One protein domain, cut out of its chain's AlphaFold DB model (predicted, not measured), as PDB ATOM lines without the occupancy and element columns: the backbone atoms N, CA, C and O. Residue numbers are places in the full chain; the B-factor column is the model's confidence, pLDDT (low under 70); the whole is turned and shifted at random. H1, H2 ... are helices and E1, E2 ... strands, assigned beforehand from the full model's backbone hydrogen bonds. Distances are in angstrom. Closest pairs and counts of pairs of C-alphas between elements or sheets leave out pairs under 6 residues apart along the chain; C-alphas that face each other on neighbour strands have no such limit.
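AT A GLANCE: This is residues 303 to 370 of the 422 residues of an uncharacterized protein of Citromicrobium sp (UniProt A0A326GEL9). Two helices, H1 and H2, meet about perpendicular toward one end of an elongated domain, and a small two-stranded hairpin, E1 and E2, followed by the one-turn helix H3, makes the other end. Two long stretches with no named element, residues 314 to 326 and 341 to 354, link these parts. The printed part has 68 residues, with the order H1, H2, E1, E2, H3, and an antiparallel sheet of order E1 - E2; its class is mostly helix. It is compact, with a radius of gyration of the C-alphas of 11.6 A, and spans 35 by 22 by 21 A.

IN THESE COORDINATES: H1, residues 303 to 313, begins at C-alpha 303 (128.054, 84.887, 142.181) and is 14.8 A long. H2, residues 327 to 340, is 20.0 A long and ends at C-alpha 340 (114.416, 86.650, 140.255). E1 is residues 355 to 357 and E2 residues 363 to 365. H3, residues 366 to 369, ends at C-alpha 369 (105.235, 95.972, 162.176).

HOW THE PARTS SIT: H1 and H2 touch, with residues 335 to 338 alone of H2; the closest C-alphas, of Leu 306 and Leu 335, are 7.1 A apart. Their lines stand about perpendicular, at 83 degrees. Every O i to N i+4 pair is within hydrogen-bond range in H1 and H2; H3 is too short for such a pair. In the hairpin of E1 and E2, N 356 and O 364 are within hydrogen-bond range at 2.9 A. The closest C-alphas of E1 and H3, of Trp 355 and Ala 366, are 5.0 A apart. H3 is apart from H1 and H2.

THE WHOLE: The farthest C-alphas, of Tyr 305 and Ala 359, are 35.8 A apart. The printed part has no cut. The links H1 to H2 and H2 to E1 are long. The pLDDT is under 70 at residues 303 to 306, 308, 320 to 329 and 368 to 370.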
ATOM      1  N   GLU A 303     128.404  84.409 140.840       64.56
ATOM      2  CA  GLU A 303     128.054  84.887 142.181       64.56
ATOM      3  C   GLU A 303     128.814  86.161 142.580       64.56
ATOM      4  O   GLU A 303     128.196  87.098 143.077       64.56
ATOM      5  N   LEU A 304     130.124  86.256 142.319       64.56
ATOM      6  CA  LEU A 304     130.909  87.444 142.681       64.56
ATOM      7  C   LEU A 304     130.581  88.648 141.783       64.56
ATOM      8  O   LEU A 304     130.581  89.785 142.257       64.56
ATOM      9  N   TYR A 305     130.248  88.416 140.508       66.38
ATOM     10  CA  TYR A 305     129.718  89.471 139.636       66.38
ATOM     11  C   TYR A 305     128.351  89.968 140.131       66.38
ATOM     12  O   TYR A 305     128.117  91.177 140.220       66.38
ATOM     13  N   LEU A 306     127.462  89.045 140.505       69.94
ATOM     14  CA  LEU A 306     126.149  89.373 141.053       69.94
ATOM     15  C   LEU A 306     126.257  90.109 142.397       69.94
ATOM     16  O   LEU A 306     125.504  91.057 142.593       69.94
ATOM     17  N   ILE A 307     127.208  89.761 143.269       70.75
ATOM     18  CA  ILE A 307     127.494  90.485 144.522       70.75
ATOM     19  C   ILE A 307     127.985  91.913 144.236       70.75
ATOM     20  O   ILE A 307     127.492  92.856 144.852       70.75
ATOM     21  N   GLY A 308     128.881  92.109 143.260       69.19
ATOM     22  CA  GLY A 308     129.309  93.450 142.834       69.19
ATOM     23  C   GLY A 308     128.141  94.296 142.317       69.19
ATOM     24  O   GLY A 308     127.901  95.405 142.796       69.19
ATOM     25  N   ARG A 309     127.332  93.729 141.414       71.06
ATOM     26  CA  ARG A 309     126.108  94.362 140.898       71.06
ATOM     27  C   ARG A 309     125.076  94.631 141.999       71.06
ATOM     28  O   ARG A 309     124.376  95.639 141.936       71.06
ATOM     29  N   MET A 310     124.967  93.750 142.993       77.50
ATOM     30  CA  MET A 310     124.099  93.910 144.159       77.50
ATOM     31  C   MET A 310     124.570  95.079 145.030       77.50
ATOM     32  O   MET A 310     123.748  95.897 145.433       77.50
ATOM     33  N   ALA A 311     125.877  95.199 145.280       71.50
ATOM     34  CA  ALA A 311     126.461  96.301 146.038       71.50
ATOM     35  C   ALA A 311     126.262  97.655 145.333       71.50
ATOM     36  O   ALA A 311     125.776  98.594 145.962       71.50
ATOM     37  N   ASP A 312     126.542  97.739 144.027       74.25
ATOM     38  CA  ASP A 312     126.349  98.963 143.230       74.25
ATOM     39  C   ASP A 312     124.863  99.358 143.088       74.25
ATOM     40  O   ASP A 312     124.533 100.541 143.001       74.25
ATOM     41  N   ALA A 313     123.945  98.382 143.072       76.81
ATOM     42  CA  ALA A 313     122.503  98.620 142.976       76.81
ATOM     43  C   ALA A 313     121.802  98.816 144.336       76.81
ATOM     44  O   ALA A 313     120.595  99.080 144.354       76.81
ATOM     45  N   ARG A 314     122.503  98.662 145.470       78.69
ATOM     46  CA  ARG A 314     121.905  98.781 146.810       78.69
ATOM     47  C   ARG A 314     121.582 100.250 147.119       78.69
ATOM     48  O   ARG A 314     122.489 101.083 147.114       78.69
ATOM     49  N   PRO A 315     120.329 100.606 147.454       80.75
ATOM     50  CA  PRO A 315     120.017 101.958 147.907       80.75
ATOM     51  C   PRO A 315     120.747 102.295 149.213       80.75
ATOM     52  O   PRO A 315     120.796 101.473 150.123       80.75
ATOM     53  N   ALA A 316     121.231 103.532 149.354       72.44
ATOM     54  CA  ALA A 316     121.916 103.994 150.570       72.44
ATOM     55  C   ALA A 316     121.022 104.021 151.834       72.44
ATOM     56  O   ALA A 316     121.531 104.142 152.942       72.44
ATOM     57  N   ASP A 317     119.701 103.912 151.663       73.75
ATOM     58  CA  ASP A 317     118.702 103.833 152.740       73.75
ATOM     59  C   ASP A 317     118.361 102.378 153.144       73.75
ATOM     60  O   ASP A 317     117.488 102.141 153.982       73.75
ATOM     61  N   ALA A 318     119.008 101.385 152.521       76.81
ATOM     62  CA  ALA A 318     118.769  99.973 152.794       76.81
ATOM     63  C   ALA A 318     119.238  99.565 154.207       76.81
ATOM     64  O   ALA A 318     120.224 100.107 154.710       76.81
ATOM     65  N   PRO A 319     118.573  98.580 154.838       71.69
ATOM     66  CA  PRO A 319     119.002  98.026 156.120       71.69
ATOM     67  C   PRO A 319     120.409  97.412 156.047       71.69
ATOM     68  O   PRO A 319     120.826  96.883 155.009       71.69
ATOM     69  N   ASP A 320     121.124  97.454 157.170       69.12
ATOM     70  CA  ASP A 320     122.438  96.826 157.317       69.12
ATOM     71  C   ASP A 320     122.317  95.293 157.401       69.12
ATOM     72  O   ASP A 320     121.338  94.765 157.934       69.12
ATOM     73  N   PHE A 321     123.301  94.572 156.861       62.69
ATOM     74  CA  PHE A 321     123.277  93.110 156.789       62.69
ATOM     75  C   PHE A 321     123.273  92.467 158.178       62.69
ATOM     76  O   PHE A 321     122.457  91.578 158.422       62.69
ATOM     77  N   ASP A 322     124.097  92.972 159.101       59.31
ATOM     78  CA  ASP A 322     124.210  92.455 160.473       59.31
ATOM     79  C   ASP A 322     122.904  92.594 161.282       59.31
ATOM     80  O   ASP A 322     122.691  91.870 162.258       59.31
ATOM     81  N   ALA A 323     121.995  93.486 160.869       63.34
ATOM     82  CA  ALA A 323     120.686  93.661 161.495       63.34
ATOM     83  C   ALA A 323     119.620  92.667 160.986       63.34
ATOM     84  O   ALA A 323     118.626  92.449 161.673       63.34
ATOM     85  N   MET A 324     119.805  92.058 159.806       57.16
ATOM     86  CA  MET A 324     118.779  91.261 159.104       57.16
ATOM     87  C   MET A 324     118.911  89.735 159.249       57.16
ATOM     88  O   MET A 324     118.185  88.975 158.596       57.16
ATOM     89  N   GLY A 325     119.839  89.280 160.089       59.16
ATOM     90  CA  GLY A 325     120.200  87.874 160.274       59.16
ATOM     91  C   GLY A 325     121.710  87.676 160.161       59.16
ATOM     92  O   GLY A 325     122.440  88.606 159.835       59.16
ATOM     93  N   GLN A 326     122.206  86.465 160.432       55.62
ATOM     94  CA  GLN A 326     123.634  86.180 160.255       55.62
ATOM     95  C   GLN A 326     123.991  86.356 158.770       55.62
ATOM     96  O   GLN A 326     123.377  85.712 157.918       55.62
ATOM     97  N   GLY A 327     124.938  87.256 158.472       56.66
ATOM     98  CA  GLY A 327     125.025  87.945 157.174       56.66
ATOM     99  C   GLY A 327     125.019  87.061 155.922       56.66
ATOM    100  O   GLY A 327     124.473  87.468 154.900       56.66
ATOM    101  N   PHE A 328     125.528  85.831 156.015       55.88
ATOM    102  CA  PHE A 328     125.574  84.873 154.907       55.88
ATOM    103  C   PHE A 328     124.183  84.429 154.408       55.88
ATOM    104  O   PHE A 328     123.965  84.328 153.202       55.88
ATOM    105  N   ASP A 329     123.217  84.210 155.308       69.94
ATOM    106  CA  ASP A 329     121.878  83.735 154.921       69.94
ATOM    107  C   ASP A 329     121.026  84.861 154.323       69.94
ATOM    108  O   ASP A 329     120.269  84.642 153.372       69.94
ATOM    109  N   ALA A 330     121.158  86.081 154.856       72.75
ATOM    110  CA  ALA A 330     120.478  87.259 154.326       72.75
ATOM    111  C   ALA A 330     121.032  87.639 152.942       72.75
ATOM    112  O   ALA A 330     120.254  87.828 152.009       72.75
ATOM    113  N   GLU A 331     122.359  87.668 152.778       77.69
ATOM    114  CA  GLU A 331     123.021  87.943 151.499       77.69
ATOM    115  C   GLU A 331     122.576  86.966 150.398       77.69
ATOM    116  O   GLU A 331     122.169  87.399 149.318       77.69
ATOM    117  N   GLN A 332     122.526  85.659 150.679       77.69
ATOM    118  CA  GLN A 332     122.032  84.675 149.709       77.69
ATOM    119  C   GLN A 332     120.550  84.844 149.346       77.69
ATOM    120  O   GLN A 332     120.173  84.603 148.194       77.69
ATOM    121  N   CYS A 333     119.691  85.230 150.297       78.81
ATOM    122  CA  CYS A 333     118.277  85.491 150.009       78.81
ATOM    123  C   CYS A 333     118.116  86.730 149.110       78.81
ATOM    124  O   CYS A 333     117.339  86.697 148.153       78.81
ATOM    125  N   GLN A 334     118.905  87.781 149.357       81.12
ATOM    126  CA  GLN A 334     118.947  88.994 148.534       81.12
ATOM    127  C   GLN A 334     119.476  88.722 147.120       81.12
ATOM    128  O   GLN A 334     118.871  89.175 146.148       81.12
ATOM    129  N   LEU A 335     120.536  87.918 146.990       79.62
ATOM    130  CA  LEU A 335     121.105  87.512 145.702       79.62
ATOM    131  C   LEU A 335     120.077  86.754 144.843       79.62
ATOM    132  O   LEU A 335     119.889  87.064 143.666       79.62
ATOM    133  N   LYS A 336     119.354  85.799 145.445       78.56
ATOM    134  CA  LYS A 336     118.302  85.020 144.765       78.56
ATOM    135  C   LYS A 336     117.128  85.897 144.322       78.56
ATOM    136  O   LYS A 336     116.648  85.732 143.203       78.56
ATOM    137  N   ALA A 337     116.707  86.855 145.147       80.12
ATOM    138  CA  ALA A 337     115.654  87.806 144.789       80.12
ATOM    139  C   ALA A 337     116.083  88.783 143.676       80.12
ATOM    140  O   ALA A 337     115.306  89.074 142.765       80.12
ATOM    141  N   LEU A 338     117.342  89.239 143.684       78.69
ATOM    142  CA  LEU A 338     117.908  90.063 142.613       78.69
ATOM    143  C   LEU A 338     117.910  89.317 141.265       78.69
ATOM    144  O   LEU A 338     117.535  89.900 140.247       78.69
ATOM    145  N   VAL A 339     118.282  88.032 141.258       78.56
ATOM    146  CA  VAL A 339     118.234  87.167 140.061       78.56
ATOM    147  C   VAL A 339     116.792  86.892 139.614       78.56
ATOM    148  O   VAL A 339     116.521  86.884 138.415       78.56
ATOM    149  N   ALA A 340     115.848  86.751 140.551       77.88
ATOM    150  CA  ALA A 340     114.416  86.650 140.255       77.88
ATOM    151  C   ALA A 340     113.799  87.956 139.698       77.88
ATOM    152  O   ALA A 340     112.675  87.940 139.196       77.88
ATOM    153  N   GLY A 341     114.530  89.076 139.749       76.50
ATOM    154  CA  GLY A 341     114.087  90.376 139.241       76.50
ATOM    155  C   GLY A 341     113.241  91.190 140.225       76.50
ATOM    156  O   GLY A 341     112.596  92.158 139.811       76.50
ATOM    157  N   ASP A 342     113.237  90.837 141.515       78.88
ATOM    158  CA  ASP A 342     112.452  91.543 142.527       78.88
ATOM    159  C   ASP A 342     112.921  92.989 142.698       78.88
ATOM    160  O   ASP A 342     114.045  93.277 143.106       78.88
ATOM    161  N   ARG A 343     112.012  93.938 142.463       77.88
ATOM    162  CA  ARG A 343     112.313  95.379 142.530       77.88
ATOM    163  C   ARG A 343     112.603  95.909 143.935       77.88
ATOM    164  O   ARG A 343     112.951  97.076 144.040       77.88
ATOM    165  N   ASN A 344     112.447  95.079 144.968       82.81
ATOM    166  CA  ASN A 344     112.654  95.396 146.384       82.81
ATOM    167  C   ASN A 344     113.614  94.393 147.062       82.81
ATOM    168  O   ASN A 344     113.553  94.217 148.277       82.81
ATOM    169  N   TRP A 345     114.476  93.714 146.293       81.31
ATOM    170  CA  TRP A 345     115.355  92.632 146.766       81.31
ATOM    171  C   TRP A 345     116.148  92.972 148.048       81.31
ATOM    172  O   TRP A 345     116.314  92.115 148.909       81.31
ATOM    173  N   TRP A 346     116.566  94.232 148.235       81.69
ATOM    174  CA  TRP A 346     117.336  94.697 149.404       81.69
ATOM    175  C   TRP A 346     116.542  94.727 150.721       81.69
ATOM    176  O   TRP A 346     117.116  94.982 151.779       81.69
ATOM    177  N   ARG A 347     115.222  94.504 150.667       84.00
ATOM    178  CA  ARG A 347     114.330  94.414 151.832       84.00
ATOM    179  C   ARG A 347     114.164  92.983 152.351       84.00
ATOM    180  O   ARG A 347     113.362  92.761 153.251       84.00
ATOM    181  N   ILE A 348     114.854  92.005 151.772       80.00
ATOM    182  CA  ILE A 348     114.705  90.591 152.126       80.00
ATOM    183  C   ILE A 348     115.831  90.199 153.088       80.00
ATOM    184  O   ILE A 348     117.004  90.344 152.764       80.00
ATOM    185  N   GLY A 349     115.479  89.735 154.282       78.75
ATOM    186  CA  GLY A 349     116.416  89.219 155.280       78.75
ATOM    187  C   GLY A 349     116.619  87.707 155.171       78.75
ATOM    188  O   GLY A 349     116.173  87.063 154.216       78.75
ATOM    189  N   ALA A 350     117.272  87.128 156.180       78.75
ATOM    190  CA  ALA A 350     117.453  85.679 156.263       78.75
ATOM    191  C   ALA A 350     116.098  84.937 156.216       78.75
ATOM    192  O   ALA A 350     115.099  85.395 156.775       78.75
ATOM    193  N   GLY A 351     116.052  83.793 155.526       76.69
ATOM    194  CA  GLY A 351     114.832  82.985 155.396       76.69
ATOM    195  C   GLY A 351     113.717  83.616 154.548       76.69
ATOM    196  O   GLY A 351     112.557  83.261 154.727       76.69
ATOM    197  N   PHE A 352     114.050  84.543 153.641       77.50
ATOM    198  CA  PHE A 352     113.102  85.301 152.804       77.50
ATOM    199  C   PHE A 352     112.107  86.197 153.573       77.50
ATOM    200  O   PHE A 352     111.070  86.592 153.038       77.50
ATOM    201  N   VAL A 353     112.422  86.572 154.817       80.12
ATOM    202  CA  VAL A 353     111.596  87.497 155.610       80.12
ATOM    203  C   VAL A 353     111.658  88.905 155.012       80.12
ATOM    204  O   VAL A 353     112.743  89.449 154.821       80.12
ATOM    205  N   LEU A 354     110.506  89.525 154.742       81.25
ATOM    206  CA  LEU A 354     110.437  90.915 154.285       81.25
ATOM    207  C   LEU A 354     110.620  91.884 155.462       81.25
ATOM    208  O   LEU A 354     109.951  91.754 156.484       81.25
ATOM    209  N   TRP A 355     111.466  92.893 155.282       82.00
ATOM    210  CA  TRP A 355     111.686  94.001 156.209       82.00
ATOM    211  C   TRP A 355     111.009  95.278 155.704       82.00
ATOM    212  O   TRP A 355     110.920  95.514 154.495       82.00
ATOM    213  N   ASP A 356     110.530  96.113 156.622       84.38
ATOM    214  CA  ASP A 356     110.036  97.470 156.350       84.38
ATOM    215  C   ASP A 356     110.493  98.437 157.452       84.38
ATOM    216  O   ASP A 356     111.092  98.014 158.443       84.38
ATOM    217  N   LYS A 357     110.227  99.731 157.284       81.00
ATOM    218  CA  LYS A 357     110.426 100.729 158.339       81.00
ATOM    219  C   LYS A 357     109.190 100.826 159.229       81.00
ATOM    220  O   LYS A 357     108.072 100.958 158.734       81.00
ATOM    221  N   ASP A 358     109.398 100.793 160.541       79.44
ATOM    222  CA  ASP A 358     108.361 101.104 161.521       79.44
ATOM    223  C   ASP A 358     108.032 102.613 161.547       79.44
ATOM    224  O   ASP A 358     108.667 103.432 160.876       79.44
ATOM    225  N   ALA A 359     107.033 103.005 162.343       73.56
ATOM    226  CA  ALA A 359     106.620 104.407 162.477       73.56
ATOM    227  C   ALA A 359     107.710 105.336 163.062       73.56
ATOM    228  O   ALA A 359     107.575 106.556 162.980       73.56
ATOM    229  N   ALA A 360     108.789 104.782 163.629       72.06
ATOM    230  CA  ALA A 360     109.965 105.516 164.092       72.06
ATOM    231  C   ALA A 360     111.105 105.540 163.046       72.06
ATOM    232  O   ALA A 360     112.185 106.061 163.324       72.06
ATOM    233  N   GLY A 361     110.883 104.990 161.846       74.44
ATOM    234  CA  GLY A 361     111.866 104.912 160.765       74.44
ATOM    235  C   GLY A 361     112.901 103.794 160.928       74.44
ATOM    236  O   GLY A 361     113.859 103.748 160.154       74.44
ATOM    237  N   THR A 362     112.726 102.902 161.908       80.25
ATOM    238  CA  THR A 362     113.646 101.794 162.191       80.25
ATOM    239  C   THR A 362     113.254 100.567 161.377       80.25
ATOM    240  O   THR A 362     112.080 100.211 161.302       80.25
ATOM    241  N   TRP A 363     114.232  99.901 160.765       81.81
ATOM    242  CA  TRP A 363     113.996  98.665 160.022       81.81
ATOM    243  C   TRP A 363     113.620  97.514 160.968       81.81
ATOM    244  O   TRP A 363     114.353  97.227 161.914       81.81
ATOM    245  N   ARG A 364     112.497  96.841 160.695       77.69
ATOM    246  CA  ARG A 364     112.034  95.625 161.390       77.69
ATOM    247  C   ARG A 364     111.442  94.616 160.396       77.69
ATOM    248  O   ARG A 364     111.053  95.015 159.294       77.69
ATOM    249  N   PRO A 365     111.296  93.333 160.773       79.56
ATOM    250  CA  PRO A 365     110.474  92.391 160.021       79.56
ATOM    251  C   PRO A 365     109.051  92.934 159.838       79.56
ATOM    252  O   PRO A 365     108.403  93.351 160.799       79.56
ATOM    253  N   ALA A 366     108.526  92.900 158.613       75.06
ATOM    254  CA  ALA A 366     107.182  93.393 158.303       75.06
ATOM    255  C   ALA A 366     106.082  92.640 159.083       75.06
ATOM    256  O   ALA A 366     105.030  93.205 159.375       75.06
ATOM    257  N   SER A 367     106.353  91.393 159.483       70.44
ATOM    258  CA  SER A 367     105.511  90.592 160.381       70.44
ATOM    259  C   SER A 367     105.366  91.180 161.790       70.44
ATOM    260  O   SER A 367     104.325  90.994 162.411       70.44
ATOM    261  N   GLU A 368     106.378  91.893 162.294       64.56
ATOM    262  CA  GLU A 368     106.335  92.558 163.604       64.56
ATOM    263  C   GLU A 368     105.661  93.933 163.519       64.56
ATOM    264  O   GLU A 368     104.927  94.320 164.423       64.56
ATOM    265  N   ILE A 369     105.857  94.656 162.410       61.25
ATOM    266  CA  ILE A 369     105.235  95.972 162.176       61.25
ATOM    267  C   ILE A 369     103.710  95.841 162.006       61.25
ATOM    268  O   ILE A 369     102.960  96.730 162.406       61.25
ATOM    269  N   ALA A 370     103.237  94.723 161.448       55.91
ATOM    270  CA  ALA A 370     101.819  94.469 161.197       55.91
ATOM    271  C   ALA A 370     100.980  94.121 162.449       55.91
ATOM    272  O   ALA A 370      99.782  93.880 162.301       55.91
TER     273      ALA A 370